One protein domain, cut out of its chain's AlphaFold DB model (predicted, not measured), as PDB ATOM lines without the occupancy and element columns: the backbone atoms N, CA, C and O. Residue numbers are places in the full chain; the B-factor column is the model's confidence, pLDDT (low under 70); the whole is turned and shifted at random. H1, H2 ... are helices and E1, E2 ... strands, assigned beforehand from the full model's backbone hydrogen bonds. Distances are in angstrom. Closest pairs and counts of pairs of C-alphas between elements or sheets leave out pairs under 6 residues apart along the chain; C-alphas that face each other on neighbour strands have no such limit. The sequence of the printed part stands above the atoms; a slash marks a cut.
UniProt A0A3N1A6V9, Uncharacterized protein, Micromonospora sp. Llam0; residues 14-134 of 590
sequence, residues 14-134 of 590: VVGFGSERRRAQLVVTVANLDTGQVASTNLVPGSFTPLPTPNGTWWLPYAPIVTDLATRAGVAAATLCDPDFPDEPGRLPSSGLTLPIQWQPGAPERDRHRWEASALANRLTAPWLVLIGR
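AT A GLANCE: This is residues 14 to 134 of the 590 residues of an uncharacterized protein of Micromonospora sp. Llam0 (UniProt A0A3N1A6V9). Picture a narrow sheet of three strands, E3, E2 and E6, with helix H1 packed slantwise over one face; a small two-strand ribbon, E4 and E5, lies on the same side as H1, and E4 leads straight into that helix. Helix H2 sits at the end of the sheet where E2 begins and packs on E1, while residues 74 to 95 loop past the E6 edge. The 121 printed residues hold six named strands and two named helices, in the order E1 E2 E3 E4 H1 E5 H2 E6; the sheet's order E3, E2, E6 is mixed, and E4 and E5 are antiparallel. The class is mixed, helices and strands, with under half of the residues in named elements. The whole is compact, with a radius of gyration of the C-alphas of 15.5 A and spans of 45 by 36 by 22 A.

HOW THE PARTS SIT: Start at residues 14 to 15, which pair antiparallel with residues 22 to 23 of E1, residues 22 to 24. E1 runs on into E2, residues 26 to 32, across a break of 1 residue at 68 degrees. E2 forms a hairpin with E3, residues 38 to 43; look for N 30 and O 39, 2.8 A apart. Next come E4, residues 58 to 61, and H1, residues 63 to 73. With H1 on the sheet there are two layers, a helix on one face of a sheet. H1 lies over E3 and E2 at a height over the sheet of 8.1 A, slantwise to the strands, at 35 degrees to E2 on the local plane; its closest C-alphas to E2 are Leu 69 and Val 30, 5.8 A. E5, residues 96 to 98, is antiparallel to E4, with N 60 and O 97 2.8 A apart. H2, residues 109 to 121, only just grazes the sheet with its residues 116 to 121; its closest C-alphas to E1 are Ala 121 and Ala 24, 4.6 A. E6, residues 128 to 133, is parallel to E2, with N 129 and O 27 2.8 A apart. H1 and H2 are apart, and in both every O i to N i+4 pair is within hydrogen-bond range.

IN THESE COORDINATES: Find C-alpha 22 at (-63.067, -88.174, 19.203), where E1 begins. From there E2 measures 19.8 A, E3 16.3 A, H1 15.1 A, H2 18.1 A and E6 16.6 A, ending at C-alpha 133 at (-36.331, -76.197, 25.010).

THE WHOLE: The C-alphas of Asp 34 and Pro 108, the two farthest apart, are 45.4 A apart. The printed part has no cut. The links E3 to E4 and H1 to E5 are long. Mean pLDDT of the printed part is 83.5; look for values under 70 at residue 19, residues 84 to 95 and residues 124 to 125.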
ATOM      1  N   VAL A  14     -62.221 -90.102  12.797       82.56
ATOM      2  CA  VAL A  14     -63.060 -89.870  13.976       82.56
ATOM      3  C   VAL A  14     -63.531 -91.217  14.517       82.56
ATOM      4  O   VAL A  14     -63.959 -92.083  13.755       82.56
ATOM      5  N   VAL A  15     -63.410 -91.403  15.827       83.50
ATOM      6  CA  VAL A  15     -63.865 -92.585  16.570       83.50
ATOM      7  C   VAL A  15     -65.069 -92.188  17.423       83.50
ATOM      8  O   VAL A  15     -65.106 -91.072  17.926       83.50
ATOM      9  N   GLY A  16     -66.043 -93.084  17.600       79.38
ATOM     10  CA  GLY A  16     -67.263 -92.817  18.372       79.38
ATOM     11  C   GLY A  16     -68.397 -92.199  17.543       79.38
ATOM     12  O   GLY A  16     -68.244 -91.936  16.349       79.38
ATOM     13  N   PHE A  17     -69.549 -91.984  18.183       70.50
ATOM     14  CA  PHE A  17     -70.766 -91.437  17.573       70.50
ATOM     15  C   PHE A  17     -71.368 -90.336  18.459       70.50
ATOM     16  O   PHE A  17     -71.167 -90.332  19.671       70.50
ATOM     17  N   GLY A  18     -72.112 -89.395  17.866       73.25
ATOM     18  CA  GLY A  18     -72.787 -88.328  18.618       73.25
ATOM     19  C   GLY A  18     -71.826 -87.456  19.439       73.25
ATOM     20  O   GLY A  18     -70.872 -86.905  18.895       73.25
ATOM     21  N   SER A  19     -72.076 -87.329  20.743       67.75
ATOM     22  CA  SER A  19     -71.242 -86.562  21.682       67.75
ATOM     23  C   SER A  19     -69.926 -87.253  22.062       67.75
ATOM     24  O   SER A  19     -69.047 -86.613  22.629       67.75
ATOM     25  N   GLU A  20     -69.748 -88.538  21.732       76.44
ATOM     26  CA  GLU A  20     -68.524 -89.300  22.022       76.44
ATOM     27  C   GLU A  20     -67.507 -89.263  20.874       76.44
ATOM     28  O   GLU A  20     -66.516 -89.996  20.888       76.44
ATOM     29  N   ARG A  21     -67.752 -88.442  19.847       82.00
ATOM     30  CA  ARG A  21     -66.864 -88.326  18.691       82.00
ATOM     31  C   ARG A  21     -65.511 -87.756  19.111       82.00
ATOM     32  O   ARG A  21     -65.417 -86.635  19.601       82.00
ATOM     33  N   ARG A  22     -64.449 -88.519  18.865       83.56
ATOM     34  CA  ARG A  22     -63.067 -88.174  19.203       83.56
ATOM     35  C   ARG A  22     -62.167 -88.256  17.982       83.56
ATOM     36  O   ARG A  22     -62.241 -89.192  17.187       83.56
ATOM     37  N   ARG A  23     -61.278 -87.278  17.865       89.56
ATOM     38  CA  ARG A  23     -60.243 -87.200  16.835       89.56
ATOM     39  C   ARG A  23     -59.147 -88.238  17.092       89.56
ATOM     40  O   ARG A  23     -58.542 -88.249  18.158       89.56
ATOM     41  N   ALA A  24     -58.822 -89.050  16.093       90.69
ATOM     42  CA  ALA A  24     -57.673 -89.953  16.110       90.69
ATOM     43  C   ALA A  24     -56.438 -89.280  15.489       90.69
ATOM     44  O   ALA A  24     -55.995 -89.639  14.396       90.69
ATOM     45  N   GLN A  25     -55.913 -88.269  16.178       89.12
ATOM     46  CA  GLN A  25     -54.744 -87.496  15.759       89.12
ATOM     47  C   GLN A  25     -53.970 -87.062  17.007       89.12
ATOM     48  O   GLN A  25     -54.578 -86.559  17.949       89.12
ATOM     49  N   LEU A  26     -52.647 -87.217  16.992       89.00
ATOM     50  CA  LEU A  26     -51.746 -86.595  17.963       89.00
ATOM     51  C   LEU A  26     -50.716 -85.753  17.214       89.00
ATOM     52  O   LEU A  26     -49.972 -86.284  16.394       89.00
ATOM     53  N   VAL A  27     -50.619 -84.467  17.527       90.06
ATOM     54  CA  VAL A  27     -49.509 -83.629  17.054       90.06
ATOM     55  C   VAL A  27     -48.443 -83.591  18.142       90.06
ATOM     56  O   VAL A  27     -48.748 -83.284  19.289       90.06
ATOM     57  N   VAL A  28     -47.204 -83.931  17.785       90.94
ATOM     58  CA  VAL A  28     -46.039 -83.804  18.672       90.94
ATOM     59  C   VAL A  28     -45.160 -82.693  18.130       90.94
ATOM     60  O   VAL A  28     -44.710 -82.765  16.984       90.94
ATOM     61  N   THR A  29     -44.923 -81.686  18.956       92.38
ATOM     62  CA  THR A  29     -44.210 -80.464  18.604       92.38
ATOM     63  C   THR A  29     -43.048 -80.247  19.563       92.38
ATOM     64  O   THR A  29     -43.225 -80.341  20.773       92.38
ATOM     65  N   VAL A  30     -41.872 -79.927  19.026       93.38
ATOM     66  CA  VAL A  30     -40.746 -79.381  19.789       93.38
ATOM     67  C   VAL A  30     -40.478 -77.963  19.304       93.38
ATOM     68  O   VAL A  30     -40.353 -77.734  18.096       93.38
ATOM     69  N   ALA A  31     -40.397 -77.026  20.245       92.81
ATOM     70  CA  ALA A  31     -40.145 -75.621  19.980       92.81
ATOM     71  C   ALA A  31     -38.885 -75.128  20.700       92.81
ATOM     72  O   ALA A  31     -38.651 -75.441  21.867       92.81
ATOM     73  N   ASN A  32     -38.082 -74.335  19.998       91.50
ATOM     74  CA  ASN A  32     -36.916 -73.659  20.545       91.50
ATOM     75  C   ASN A  32     -37.309 -72.254  21.004       91.50
ATOM     76  O   ASN A  32     -37.687 -71.412  20.190       91.50
ATOM     77  N   LEU A  33     -37.204 -72.000  22.305       88.75
ATOM     78  CA  LEU A  33     -37.577 -70.731  22.921       88.75
ATOM     79  C   LEU A  33     -36.669 -69.567  22.493       88.75
ATOM     80  O   LEU A  33     -37.122 -68.426  22.413       88.75
ATOM     81  N   ASP A  34     -35.394 -69.835  22.207       85.69
ATOM     82  CA  ASP A  34     -34.435 -68.784  21.861       85.69
ATOM     83  C   ASP A  34     -34.658 -68.292  20.423       85.69
ATOM     84  O   ASP A  34     -34.602 -67.090  20.150       85.69
ATOM     85  N   THR A  35     -34.937 -69.225  19.507       85.62
ATOM     86  CA  THR A  35     -35.012 -68.956  18.062       85.62
ATOM     87  C   THR A  35     -36.439 -68.874  17.520       85.62
ATOM     88  O   THR A  35     -36.647 -68.322  16.441       85.62
ATOM     89  N   GLY A  36     -37.433 -69.415  18.230       86.44
ATOM     90  CA  GLY A  36     -38.793 -69.607  17.715       86.44
ATOM     91  C   GLY A  36     -38.911 -70.727  16.676       86.44
ATOM     92  O   GLY A  36     -39.945 -70.840  16.014       86.44
ATOM     93  N   GLN A  37     -37.866 -71.545  16.487       89.94
ATOM     94  CA  GLN A  37     -37.943 -72.705  15.600       89.94
ATOM     95  C   GLN A  37     -38.923 -73.733  16.133       89.94
ATOM     96  O   GLN A  37     -38.899 -74.075  17.311       89.94
ATOM     97  N   VAL A  38     -39.731 -74.285  15.234       92.00
ATOM     98  CA  VAL A  38     -40.714 -75.308  15.577       92.00
ATOM     99  C   VAL A  38     -40.618 -76.467  14.603       92.00
ATOM    100  O   VAL A  38     -40.759 -76.302  13.387       92.00
ATOM    101  N   ALA A  39     -40.429 -77.660  15.158       92.94
ATOM    102  CA  ALA A  39     -40.544 -78.914  14.442       92.94
ATOM    103  C   ALA A  39     -41.742 -79.688  14.990       92.94
ATOM    104  O   ALA A  39     -41.804 -79.983  16.180       92.94
ATOM    105  N   SER A  40     -42.665 -80.070  14.107       92.19
ATOM    106  CA  SER A  40     -43.802 -80.918  14.474       92.19
ATOM    107  C   SER A  40     -43.928 -82.139  13.577       92.19
ATOM    108  O   SER A  40     -43.567 -82.123  12.387       92.19
ATOM    109  N   THR A  41     -44.499 -83.196  14.146       89.94
ATOM    110  CA  THR A  41     -44.999 -84.353  13.409       89.94
ATOM    111  C   THR A  41     -46.449 -84.644  13.770       89.94
ATOM    112  O   THR A  41     -46.901 -84.355  14.876       89.94
ATOM    113  N   ASN A  42     -47.169 -85.219  12.812       88.62
ATOM    114  CA  ASN A  42     -48.552 -85.629  12.968       88.62
ATOM    115  C   ASN A  42     -48.609 -87.152  13.060       88.62
ATOM    116  O   ASN A  42     -48.150 -87.840  12.146       88.62
ATOM    117  N   LEU A  43     -49.170 -87.664  14.148       88.62
ATOM    118  CA  LEU A  43     -49.417 -89.080  14.343       88.62
ATOM    119  C   LEU A  43     -50.887 -89.377  14.065       88.62
ATOM    120  O   LEU A  43     -51.782 -88.933  14.785       88.62
ATOM    121  N   VAL A  44     -51.110 -90.145  13.008       88.88
ATOM    122  CA  VAL A  44     -52.409 -90.657  12.570       88.88
ATOM    123  C   VAL A  44     -52.287 -92.170  12.372       88.88
ATOM    124  O   VAL A  44     -51.171 -92.689  12.303       88.88
ATOM    125  N   PRO A  45     -53.395 -92.918  12.284       88.56
ATOM    126  CA  PRO A  45     -53.322 -94.347  11.990       88.56
ATOM    127  C   PRO A  45     -52.489 -94.631  10.729       88.56
ATOM    128  O   PRO A  45     -52.685 -93.985   9.699       88.56
ATOM    129  N   GLY A  46     -51.550 -95.568  10.831       85.50
ATOM    130  CA  GLY A  46     -50.598 -95.959   9.791       85.50
ATOM    131  C   GLY A  46     -49.327 -95.106   9.719       85.50
ATOM    132  O   GLY A  46     -48.435 -95.411   8.930       85.50
ATOM    133  N   SER A  47     -49.203 -94.043  10.522       84.25
ATOM    134  CA  SER A  47     -48.094 -93.081  10.414       84.25
ATOM    135  C   SER A  47     -46.846 -93.448  11.228       84.25
ATOM    136  O   SER A  47     -45.883 -92.681  11.243       84.25
ATOM    137  N   PHE A  48     -46.867 -94.566  11.955       82.19
ATOM    138  CA  PHE A  48     -45.812 -94.974  12.882       82.19
ATOM    139  C   PHE A  48     -45.662 -96.496  12.933       82.19
ATOM    140  O   PHE A  48     -46.578 -97.239  12.584       82.19
ATOM    141  N   THR A  49     -44.500 -96.964  13.390       83.69
ATOM    142  CA  THR A  49     -44.206 -98.394  13.551       83.69
ATOM    143  C   THR A  49     -44.159 -98.749  15.038       83.69
ATOM    144  O   THR A  49     -43.237 -98.311  15.729       83.69
ATOM    145  N   PRO A  50     -45.132 -99.522  15.552       87.00
ATOM    146  CA  PRO A  50     -45.114 -99.986  16.935       87.00
ATOM    147  C   PRO A  50     -43.981-100.982  17.189       87.00
ATOM    148  O   PRO A  50     -43.614-101.762  16.311       87.00
ATOM    149  N   LEU A  51     -43.458-100.980  18.411       86.19
ATOM    150  CA  LEU A  51     -42.471-101.934  18.905       86.19
ATOM    151  C   LEU A  51     -43.135-102.932  19.864       86.19
ATOM    152  O   LEU A  51     -44.136-102.581  20.494       86.19
ATOM    153  N   PRO A  52     -42.605-104.156  20.002       85.50
ATOM    154  CA  PRO A  52     -43.076-105.089  21.014       85.50
ATOM    155  C   PRO A  52     -42.600-104.661  22.411       85.50
ATOM    156  O   PRO A  52     -41.509-104.106  22.572       85.50
ATOM    157  N   THR A  53     -43.408-104.935  23.429       78.62
ATOM    158  CA  THR A  53     -43.062-104.774  24.850       78.62
ATOM    159  C   THR A  53     -42.721-106.131  25.492       78.62
ATOM    160  O   THR A  53     -43.133-107.179  24.984       78.62
ATOM    161  N   PRO A  54     -42.026-106.158  26.649       72.75
ATOM    162  CA  PRO A  54     -41.714-107.408  27.355       72.75
ATOM    163  C   PRO A  54     -42.941-108.230  27.785       72.75
ATOM    164  O   PRO A  54     -42.839-109.442  27.944       72.75
ATOM    165  N   ASN A  55     -44.104-107.595  27.960       74.94
ATOM    166  CA  ASN A  55     -45.362-108.251  28.334       74.94
ATOM    167  C   ASN A  55     -46.220-108.683  27.124       74.94
ATOM    168  O   ASN A  55     -47.385-109.032  27.304       74.94
ATOM    169  N   GLY A  56     -45.667-108.669  25.904       77.56
ATOM    170  CA  GLY A  56     -46.339-109.170  24.698       77.56
ATOM    171  C   GLY A  56     -47.376-108.218  24.093       77.56
ATOM    172  O   GLY A  56     -48.163-108.632  23.242       77.56
ATOM    173  N   THR A  57     -47.390-106.952  24.517       84.94
ATOM    174  CA  THR A  57     -48.185-105.889  23.891       84.94
ATOM    175  C   THR A  57     -47.343-105.097  22.887       84.94
ATOM    176  O   THR A  57     -46.182-105.414  22.617       84.94
ATOM    177  N   TRP A  58     -47.955-104.085  22.275       88.81
ATOM    178  CA  TRP A  58     -47.306-103.220  21.298       88.81
ATOM    179  C   TRP A  58     -47.441-101.765  21.713       88.81
ATOM    180  O   TRP A  58     -48.475-101.350  22.239       88.81
ATOM    181  N   TRP A  59     -46.399-100.977  21.474       87.81
ATOM    182  CA  TRP A  59     -46.371 -99.572  21.868       87.81
ATOM    183  C   TRP A  59     -45.560 -98.713  20.899       87.81
ATOM    184  O   TRP A  59     -44.672 -99.197  20.199       87.81
ATOM    185  N   LEU A  60     -45.862 -97.418  20.860       86.19
ATOM    186  CA  LEU A  60     -45.080 -96.403  20.162       86.19
ATOM    187  C   LEU A  60     -44.275 -95.591  21.186       86.19
ATOM    188  O   LEU A  60     -44.884 -94.769  21.879       86.19
ATOM    189  N   PRO A  61     -42.944 -95.749  21.273       82.56
ATOM    190  CA  PRO A  61     -42.132 -94.912  22.148       82.56
ATOM    191  C   PRO A  61     -42.045 -93.481  21.601       82.56
ATOM    192  O   PRO A  61     -41.738 -93.275  20.427       82.56
ATOM    193  N   TYR A  62     -42.261 -92.471  22.451       84.19
ATOM    194  CA  TYR A  62     -42.096 -91.068  22.030       84.19
ATOM    195  C   TYR A  62     -40.644 -90.615  21.995       84.19
ATOM    196  O   TYR A  62     -40.328 -89.722  21.219       84.19
ATOM    197  N   ALA A  63     -39.752 -91.220  22.784       83.31
ATOM    198  CA  ALA A  63     -38.372 -90.748  22.911       83.31
ATOM    199  C   ALA A  63     -37.635 -90.593  21.558       83.31
ATOM    200  O   ALA A  63     -37.043 -89.534  21.338       83.31
ATOM    201  N   PRO A  64     -37.722 -91.543  20.600       84.19
ATOM    202  CA  PRO A  64     -37.116 -91.358  19.278       84.19
ATOM    203  C   PRO A  64     -37.739 -90.207  18.475       84.19
ATOM    204  O   PRO A  64     -37.023 -89.488  17.784       84.19
ATOM    205  N   ILE A  65     -39.059 -90.010  18.587       87.38
ATOM    206  CA  ILE A  65     -39.792 -88.926  17.914       87.38
ATOM    207  C   ILE A  65     -39.344 -87.574  18.472       87.38
ATOM    208  O   ILE A  65     -39.015 -86.667  17.715       87.38
ATOM    209  N   VAL A  66     -39.301 -87.455  19.798       89.25
ATOM    210  CA  VAL A  66     -38.881 -86.238  20.500       89.25
ATOM    211  C   VAL A  66     -37.426 -85.897  20.175       89.25
ATOM    212  O   VAL A  66     -37.131 -84.743  19.890       89.25
ATOM    213  N   THR A  67     -36.535 -86.891  20.129       88.25
ATOM    214  CA  THR A  67     -35.111 -86.691  19.796       88.25
ATOM    215  C   THR A  67     -34.923 -86.164  18.368       88.25
ATOM    216  O   THR A  67     -34.157 -85.225  18.142       88.25
ATOM    217  N   ASP A  68     -35.647 -86.731  17.397       89.75
ATOM    218  CA  ASP A  68     -35.641 -86.249  16.009       89.75
ATOM    219  C   ASP A  68     -36.182 -84.815  15.903       89.75
ATOM    220  O   ASP A  68     -35.559 -83.951  15.283       89.75
ATOM    221  N   LEU A  69     -37.320 -84.538  16.547       92.00
ATOM    222  CA  LEU A  69     -37.924 -83.206  16.551       92.00
ATOM    223  C   LEU A  69     -37.011 -82.167  17.214       92.00
ATOM    224  O   LEU A  69     -36.859 -81.078  16.666       92.00
ATOM    225  N   ALA A  70     -36.366 -82.506  18.331       91.00
ATOM    226  CA  ALA A  70     -35.413 -81.633  19.011       91.00
ATOM    227  C   ALA A  70     -34.218 -81.296  18.118       91.00
ATOM    228  O   ALA A  70     -33.878 -80.124  17.968       91.00
ATOM    229  N   THR A  71     -33.666 -82.293  17.421       91.75
ATOM    230  CA  THR A  71     -32.590 -82.078  16.442       91.75
ATOM    231  C   THR A  71     -33.033 -81.119  15.333       91.75
ATOM    232  O   THR A  71     -32.322 -80.171  15.008       91.75
ATOM    233  N   ARG A  72     -34.238 -81.309  14.776       91.56
ATOM    234  CA  ARG A  72     -34.780 -80.445  13.710       91.56
ATOM    235  C   ARG A  72     -35.134 -79.031  14.178       91.56
ATOM    236  O   ARG A  72     -35.067 -78.103  13.375       91.56
ATOM    237  N   ALA A  73     -35.518 -78.868  15.441       91.06
ATOM    238  CA  ALA A  73     -35.803 -77.573  16.058       91.06
ATOM    239  C   ALA A  73     -34.542 -76.873  16.604       91.06
ATOM    240  O   ALA A  73     -34.643 -75.755  17.100       91.06
ATOM    241  N   GLY A  74     -33.368 -77.514  16.532       91.12
ATOM    242  CA  GLY A  74     -32.130 -76.981  17.104       91.12
ATOM    243  C   GLY A  74     -32.177 -76.877  18.629       91.12
ATOM    244  O   GLY A  74     -31.630 -75.932  19.183       91.12
ATOM    245  N   VAL A  75     -32.884 -77.792  19.296       91.56
ATOM    246  CA  VAL A  75     -33.046 -77.826  20.752       91.56
ATOM    247  C   VAL A  75     -32.059 -78.807  21.375       91.56
ATOM    248  O   VAL A  75     -31.968 -79.967  20.968       91.56
ATOM    249  N   ALA A  76     -31.374 -78.351  22.415       88.44
ATOM    250  CA  ALA A  76     -30.558 -79.174  23.285       88.44
ATOM    251  C   ALA A  76     -31.455 -80.101  24.123       88.44
ATOM    252  O   ALA A  76     -32.284 -79.635  24.907       88.44
ATOM    253  N   ALA A  77     -31.323 -81.421  23.964       81.88
ATOM    254  CA  ALA A  77     -32.266 -82.388  24.540       81.88
ATOM    255  C   ALA A  77     -32.382 -82.303  26.074       81.88
ATOM    256  O   ALA A  77     -33.467 -82.519  26.610       81.88
ATOM    257  N   ALA A  78     -31.304 -81.928  26.772       77.31
ATOM    258  CA  ALA A  78     -31.296 -81.747  28.224       77.31
ATOM    259  C   ALA A  78     -32.175 -80.575  28.705       77.31
ATOM    260  O   ALA A  78     -32.501 -80.495  29.885       77.31
ATOM    261  N   THR A  79     -32.563 -79.671  27.801       81.12
ATOM    262  CA  THR A  79     -33.397 -78.497  28.107       81.12
ATOM    263  C   THR A  79     -34.884 -78.725  27.868       81.12
ATOM    264  O   THR A  79     -35.675 -77.847  28.196       81.12
ATOM    265  N   LEU A  80     -35.271 -79.860  27.273       85.38
ATOM    266  CA  LEU A  80     -36.667 -80.131  26.941       85.38
ATOM    267  C   LEU A  80     -37.516 -80.211  28.207       85.38
ATOM    268  O   LEU A  80     -37.261 -81.052  29.066       85.38
ATOM    269  N   CYS A  81     -38.558 -79.395  28.280       79.75
ATOM    270  CA  CYS A  81     -39.573 -79.445  29.318       79.75
ATOM    271  C   CYS A  81     -40.978 -79.543  28.715       79.75
ATOM    272  O   CYS A  81     -41.244 -79.108  27.587       79.75
ATOM    273  N   ASP A  82     -41.870 -80.155  29.486       77.75
ATOM    274  CA  ASP A  82     -43.309 -80.048  29.283       77.75
ATOM    275  C   ASP A  82     -43.759 -78.649  29.752       77.75
ATOM    276  O   ASP A  82     -43.345 -78.233  30.836       77.75
ATOM    277  N   PRO A  83     -44.563 -77.892  28.981       73.25
ATOM    278  CA  PRO A  83     -45.081 -76.592  29.406       73.25
ATOM    279  C   PRO A  83     -45.958 -76.650  30.664       73.25
ATOM    280  O   PRO A  83     -46.133 -75.610  31.286       73.25
ATOM    281  N   ASP A  84     -46.481 -77.818  31.062       65.25
ATOM    282  CA  ASP A  84     -47.126 -78.000  32.376       65.25
ATOM    283  C   ASP A  84     -46.121 -77.943  33.541       65.25
ATOM    284  O   ASP A  84     -46.484 -77.678  34.686       65.25
ATOM    285  N   PHE A  85     -44.843 -78.197  33.254       62.62
ATOM    286  CA  PHE A  85     -43.755 -78.239  34.227       62.62
ATOM    287  C   PHE A  85     -42.525 -77.493  33.678       62.62
ATOM    288  O   PHE A  85     -41.467 -78.104  33.485       62.62
ATOM    289  N   PRO A  86     -42.628 -76.171  33.421       60.31
ATOM    290  CA  PRO A  86     -41.558 -75.398  32.784       60.31
ATOM    291  C   PRO A  86     -40.261 -75.385  33.610       60.31
ATOM    292  O   PRO A  86     -39.179 -75.220  33.046       60.31
ATOM    293  N   ASP A  87     -40.368 -75.622  34.921       56.25
ATOM    294  CA  ASP A  87     -39.255 -75.688  35.872       56.25
ATOM    295  C   ASP A  87     -38.653 -77.100  36.036       56.25
ATOM    296  O   ASP A  87     -37.727 -77.291  36.826       56.25
ATOM    297  N   GLU A  88     -39.149 -78.109  35.306       59.25
ATOM    298  CA  GLU A  88     -38.658 -79.495  35.359       59.25
ATOM    299  C   GLU A  88     -38.052 -79.940  34.012       59.25
ATOM    300  O   GLU A  88     -38.609 -80.805  33.324       59.25
ATOM    301  N   PRO A  89     -36.886 -79.390  33.613       58.22
ATOM    302  CA  PRO A  89     -36.203 -79.828  32.400       58.22
ATOM    303  C   PRO A  89     -35.854 -81.320  32.484       58.22
ATOM    304  O   PRO A  89     -35.431 -81.833  33.521       58.22
ATOM    305  N   GLY A  90     -36.061 -82.032  31.379       56.50
ATOM    306  CA  GLY A  90     -35.860 -83.474  31.257       56.50
ATOM    307  C   GLY A  90     -37.073 -84.331  31.638       56.50
ATOM    308  O   GLY A  90     -37.063 -85.533  31.359       56.50
ATOM    309  N   ARG A  91     -38.141 -83.754  32.214       59.12
ATOM    310  CA  ARG A  91     -39.407 -84.471  32.421       59.12
ATOM    311  C   ARG A  91     -40.158 -84.581  31.097       59.12
ATOM    312  O   ARG A  91     -40.903 -83.696  30.696       59.12
ATOM    313  N   LEU A  92     -39.935 -85.692  30.405       65.94
ATOM    314  CA  LEU A  92     -40.627 -86.029  29.166       65.94
ATOM    315  C   LEU A  92     -41.928 -86.800  29.462       65.94
ATOM    316  O   LEU A  92     -42.002 -87.516  30.465       65.94
ATOM    317  N   PRO A  93     -42.950 -86.707  28.592       63.12
ATOM    318  CA  PRO A  93     -44.201 -87.442  28.752       63.12
ATOM    319  C   PRO A  93     -43.949 -88.945  28.894       63.12
ATOM    320  O   PRO A  93     -43.135 -89.532  28.174       63.12
ATOM    321  N   SER A  94     -44.676 -89.574  29.819       56.69
ATOM    322  CA  SER A  94     -44.485 -90.972  30.201       56.69
ATOM    323  C   SER A  94     -44.599 -91.928  29.006       56.69
ATOM    324  O   SER A  94     -45.667 -92.085  28.411       56.69
ATOM    325  N   SER A  95     -43.493 -92.620  28.731       63.44
ATOM    326  CA  SER A  95     -43.324 -93.882  27.989       63.44
ATOM    327  C   SER A  95     -43.771 -93.959  26.516       63.44
ATOM    328  O   SER A  95     -42.998 -94.450  25.702       63.44
ATOM    329  N   GLY A  96     -44.939 -93.479  26.096       75.62
ATOM    330  CA  GLY A  96     -45.396 -93.650  24.710       75.62
ATOM    331  C   GLY A  96     -46.882 -93.972  24.575       75.62
ATOM    332  O   GLY A  96     -47.642 -93.874  25.534       75.62
ATOM    333  N   LEU A  97     -47.321 -94.352  23.370       84.88
ATOM    334  CA  LEU A  97     -48.701 -94.784  23.110       84.88
ATOM    335  C   LEU A  97     -48.788 -96.310  23.177       84.88
ATOM    336  O   LEU A  97     -48.270 -96.982  22.288       84.88
ATOM    337  N   THR A  98     -49.461 -96.857  24.188       87.00
ATOM    338  CA  THR A  98     -49.745 -98.301  24.250       87.00
ATOM    339  C   THR A  98     -50.914 -98.638  23.328       87.00
ATOM    340  O   THR A  98     -51.931 -97.942  23.334       87.00
ATOM    341  N   LEU A  99     -50.776 -99.696  22.532       88.88
ATOM    342  CA  LEU A  99     -51.828-100.175  21.642       88.88
ATOM    343  C   LEU A  99     -52.692-101.248  22.324       88.88
ATOM    344  O   LEU A  99     -52.188-102.000  23.162       88.88
ATOM    345  N   PRO A 100     -53.985-101.356  21.959       87.88
ATOM    346  CA  PRO A 100     -54.846-102.436  22.424       87.88
ATOM    347  C   PRO A 100     -54.274-103.813  22.065       87.88
ATOM    348  O   PRO A 100     -53.674-103.974  21.004       87.88
ATOM    349  N   ILE A 101     -54.525-104.827  22.899       87.19
ATOM    350  CA  ILE A 101     -54.041-106.209  22.696       87.19
ATOM    351  C   ILE A 101     -54.500-106.834  21.363       87.19
ATOM    352  O   ILE A 101     -53.866-107.746  20.834       87.19
ATOM    353  N   GLN A 102     -55.600-106.322  20.803       88.69
ATOM    354  CA  GLN A 102     -56.155-106.712  19.509       88.69
ATOM    355  C   GLN A 102     -55.305-106.226  18.324       88.69
ATOM    356  O   GLN A 102     -55.440-106.757  17.221       88.69
ATOM    357  N   TRP A 103     -54.446-105.222  18.521       91.62
ATOM    358  CA  TRP A 103     -53.470-104.833  17.512       91.62
ATOM    359  C   TRP A 103     -52.373-105.900  17.448       91.62
ATOM    360  O   TRP A 103     -51.730-106.210  18.449       91.62
ATOM    361  N   GLN A 104     -52.157-106.460  16.259       89.25
ATOM    362  CA  GLN A 104     -51.114-107.448  15.983       89.25
ATOM    363  C   GLN A 104     -50.471-107.135  14.626       89.25
ATOM    364  O   GLN A 104     -51.197-106.733  13.710       89.25
ATOM    365  N   PRO A 105     -49.157-107.366  14.430       88.56
ATOM    366  CA  PRO A 105     -48.493-107.080  13.156       88.56
ATOM    367  C   PRO A 105     -49.104-107.827  11.966       88.56
ATOM    368  O   PRO A 105     -49.153-107.288  10.865       88.56
ATOM    369  N   GLY A 106     -49.587-109.054  12.197       88.94
ATOM    370  CA  GLY A 106     -50.209-109.898  11.174       88.94
ATOM    371  C   GLY A 106     -51.685-109.595  10.891       88.94
ATOM    372  O   GLY A 106     -52.266-110.231  10.016       88.94
ATOM    373  N   ALA A 107     -52.312-108.662  11.616       90.19
ATOM    374  CA  ALA A 107     -53.704-108.297  11.372       90.19
ATOM    375  C   ALA A 107     -53.859-107.504  10.055       90.19
ATOM    376  O   ALA A 107     -52.934-106.779   9.658       90.19
ATOM    377  N   PRO A 108     -55.035-107.572   9.392       93.88
ATOM    378  CA  PRO A 108     -55.317-106.761   8.214       93.88
ATOM    379  C   PRO A 108     -55.069-105.273   8.476       93.88
ATOM    380  O   PRO A 108     -55.393-104.752   9.545       93.88
ATOM    381  N   GLU A 109     -54.530-104.559   7.487       90.00
ATOM    382  CA  GLU A 109     -54.174-103.137   7.611       90.00
ATOM    383  C   GLU A 109     -55.341-102.275   8.114       90.00
ATOM    384  O   GLU A 109     -55.178-101.443   9.006       90.00
ATOM    385  N   ARG A 110     -56.552-102.530   7.604       89.12
ATOM    386  CA  ARG A 110     -57.772-101.840   8.037       89.12
ATOM    387  C   ARG A 110     -58.012-101.971   9.545       89.12
ATOM    388  O   ARG A 110     -58.404-100.986  10.173       89.12
ATOM    389  N   ASP A 111     -57.780-103.157  10.102       89.56
ATOM    390  CA  ASP A 111     -57.989-103.445  11.520       89.56
ATOM    391  C   ASP A 111     -56.866-102.854  12.373       89.56
ATOM    392  O   ASP A 111     -57.148-102.240  13.403       89.56
ATOM    393  N   ARG A 112     -55.610-102.914  11.905       91.12
ATOM    394  CA  ARG A 112     -54.483-102.220  12.554       91.12
ATOM    395  C   ARG A 112     -54.749-100.718  12.665       91.12
ATOM    396  O   ARG A 112     -54.731-100.176  13.770       91.12
ATOM    397  N   HIS A 113     -55.136-100.073  11.563       90.56
ATOM    398  CA  HIS A 113     -55.480 -98.649  11.552       90.56
ATOM    399  C   HIS A 113     -56.695 -98.323  12.434       90.56
ATOM    400  O   HIS A 113     -56.788 -97.228  12.987       90.56
ATOM    401  N   ARG A 114     -57.655 -99.245  12.585       90.00
ATOM    402  CA  ARG A 114     -58.790 -99.063  13.501       90.00
ATOM    403  C   ARG A 114     -58.332 -99.047  14.963       90.00
ATOM    404  O   ARG A 114     -58.770 -98.179  15.717       90.00
ATOM    405  N   TRP A 115     -57.460 -99.970  15.362       91.06
ATOM    406  CA  TRP A 115     -56.956-100.033  16.738       91.06
ATOM    407  C   TRP A 115     -56.003 -98.888  17.067       91.06
ATOM    408  O   TRP A 115     -56.100 -98.314  18.148       91.06
ATOM    409  N   GLU A 116     -55.161 -98.483  16.119       91.12
ATOM    410  CA  GLU A 116     -54.343 -97.272  16.238       91.12
ATOM    411  C   GLU A 116     -55.215 -96.021  16.395       91.12
ATOM    412  O   GLU A 116     -54.935 -95.180  17.249       91.12
ATOM    413  N   ALA A 117     -56.314 -95.920  15.634       89.69
ATOM    414  CA  ALA A 117     -57.255 -94.810  15.770       89.69
ATOM    415  C   ALA A 117     -57.885 -94.766  17.165       89.69
ATOM    416  O   ALA A 117     -57.962 -93.703  17.776       89.69
ATOM    417  N   SER A 118     -58.299 -95.926  17.685       89.00
ATOM    418  CA  SER A 118     -58.851 -96.029  19.035       89.00
ATOM    419  C   SER A 118     -57.821 -95.663  20.105       89.00
ATOM    420  O   SER A 118     -58.177 -94.974  21.055       89.00
ATOM    421  N   ALA A 119     -56.561 -96.081  19.951       88.81
ATOM    422  CA  ALA A 119     -55.487 -95.739  20.881       88.81
ATOM    423  C   ALA A 119     -55.237 -94.225  20.914       88.81
ATOM    424  O   ALA A 119     -55.158 -93.640  21.990       88.81
ATOM    425  N   LEU A 120     -55.167 -93.581  19.743       89.06
ATOM    426  CA  LEU A 120     -54.990 -92.131  19.625       89.06
ATOM    427  C   LEU A 120     -56.181 -91.350  20.202       89.06
ATOM    428  O   LEU A 120     -55.970 -90.361  20.896       89.06
ATOM    429  N   ALA A 121     -57.413 -91.802  19.951       87.19
ATOM    430  CA  ALA A 121     -58.631 -91.132  20.406       87.19
ATOM    431  C   ALA A 121     -58.900 -91.280  21.919       87.19
ATOM    432  O   ALA A 121     -59.494 -90.392  22.529       87.19
ATOM    433  N   ASN A 122     -58.474 -92.387  22.538       83.06
ATOM    434  CA  ASN A 122     -58.751 -92.699  23.949       83.06
ATOM    435  C   ASN A 122     -57.634 -92.277  24.910       83.06
ATOM    436  O   ASN A 122     -57.616 -92.700  26.067       83.06
ATOM    437  N   ARG A 123     -56.692 -91.453  24.454       76.56
ATOM    438  CA  ARG A 123     -55.648 -90.920  25.326       76.56
ATOM    439  C   ARG A 123     -56.244 -90.073  26.443       76.56
ATOM    440  O   ARG A 123     -57.198 -89.329  26.236       76.56
ATOM    441  N   LEU A 124     -55.604 -90.147  27.606       64.31
ATOM    442  CA  LEU A 124     -55.896 -89.274  28.742       64.31
ATOM    443  C   LEU A 124     -55.268 -87.878  28.578       64.31
ATOM    444  O   LEU A 124     -55.750 -86.914  29.159       64.31
ATOM    445  N   THR A 125     -54.205 -87.763  27.775       67.00
ATOM    446  CA  THR A 125     -53.495 -86.500  27.513       67.00
ATOM    447  C   THR A 125     -54.082 -85.757  26.311       67.00
ATOM    448  O   THR A 125     -54.647 -86.385  25.414       67.00
ATOM    449  N   ALA A 126     -53.868 -84.437  26.244       75.56
ATOM    450  CA  ALA A 126     -54.299 -83.602  25.123       75.56
ATOM    451  C   ALA A 126     -53.813 -84.141  23.753       75.56
ATOM    452  O   ALA A 126     -52.738 -84.749  23.672       75.56
ATOM    453  N   PRO A 127     -54.577 -83.915  22.664       85.75
ATOM    454  CA  PRO A 127     -54.218 -84.367  21.317       85.75
ATOM    455  C   PRO A 127     -53.087 -83.530  20.685       85.75
ATOM    456  O   PRO A 127     -52.611 -83.851  19.598       85.75
ATOM    457  N   TRP A 128     -52.604 -82.496  21.376       88.94
ATOM    458  CA  TRP A 128     -51.407 -81.747  21.016       88.94
ATOM    459  C   TRP A 128     -50.409 -81.782  22.177       88.94
ATOM    460  O   TRP A 128     -50.693 -81.279  23.260       88.94
ATOM    461  N   LEU A 129     -49.260 -82.415  21.944       88.69
ATOM    462  CA  LEU A 129     -48.129 -82.472  22.861       88.69
ATOM    463  C   LEU A 129     -47.069 -81.474  22.390       88.69
ATOM    464  O   LEU A 129     -46.486 -81.660  21.319       88.69
ATOM    465  N   VAL A 130     -46.809 -80.445  23.191       89.56
ATOM    466  CA  VAL A 130     -45.775 -79.439  22.930       89.56
ATOM    467  C   VAL A 130     -44.668 -79.608  23.958       89.56
ATOM    468  O   VAL A 130     -44.954 -79.709  25.140       89.56
ATOM    469  N   LEU A 131     -43.417 -79.645  23.507       90.81
ATOM    470  CA  LEU A 131     -42.230 -79.595  24.355       90.81
ATOM    471  C   LEU A 131     -41.418 -78.357  23.987       90.81
ATOM    472  O   LEU A 131     -41.261 -78.042  22.804       90.81
ATOM    473  N   ILE A 132     -40.894 -77.668  24.992       89.38
ATOM    474  CA  ILE A 132     -40.135 -76.428  24.818       89.38
ATOM    475  C   ILE A 132     -38.708 -76.681  25.288       89.38
ATOM    476  O   ILE A 132     -38.493 -77.357  26.287       89.38
ATOM    477  N   GLY A 133     -37.720 -76.166  24.567       88.81
ATOM    478  CA  GLY A 133     -36.331 -76.197  25.010       88.81
ATOM    479  C   GLY A 133     -35.531 -75.016  24.481       88.81
ATOM    480  O   GLY A 133     -36.074 -74.100  23.861       88.81
ATOM    481  N   ARG A 134     -34.228 -75.029  24.742       87.75
ATOM    482  CA  ARG A 134     -33.268 -73.981  24.376       87.75
ATOM    483  C   ARG A 134     -32.187 -74.524  23.448       87.75
ATOM    484  O   ARG A 134     -32.023 -75.732  23.302       87.75
TER     485      ARG A 134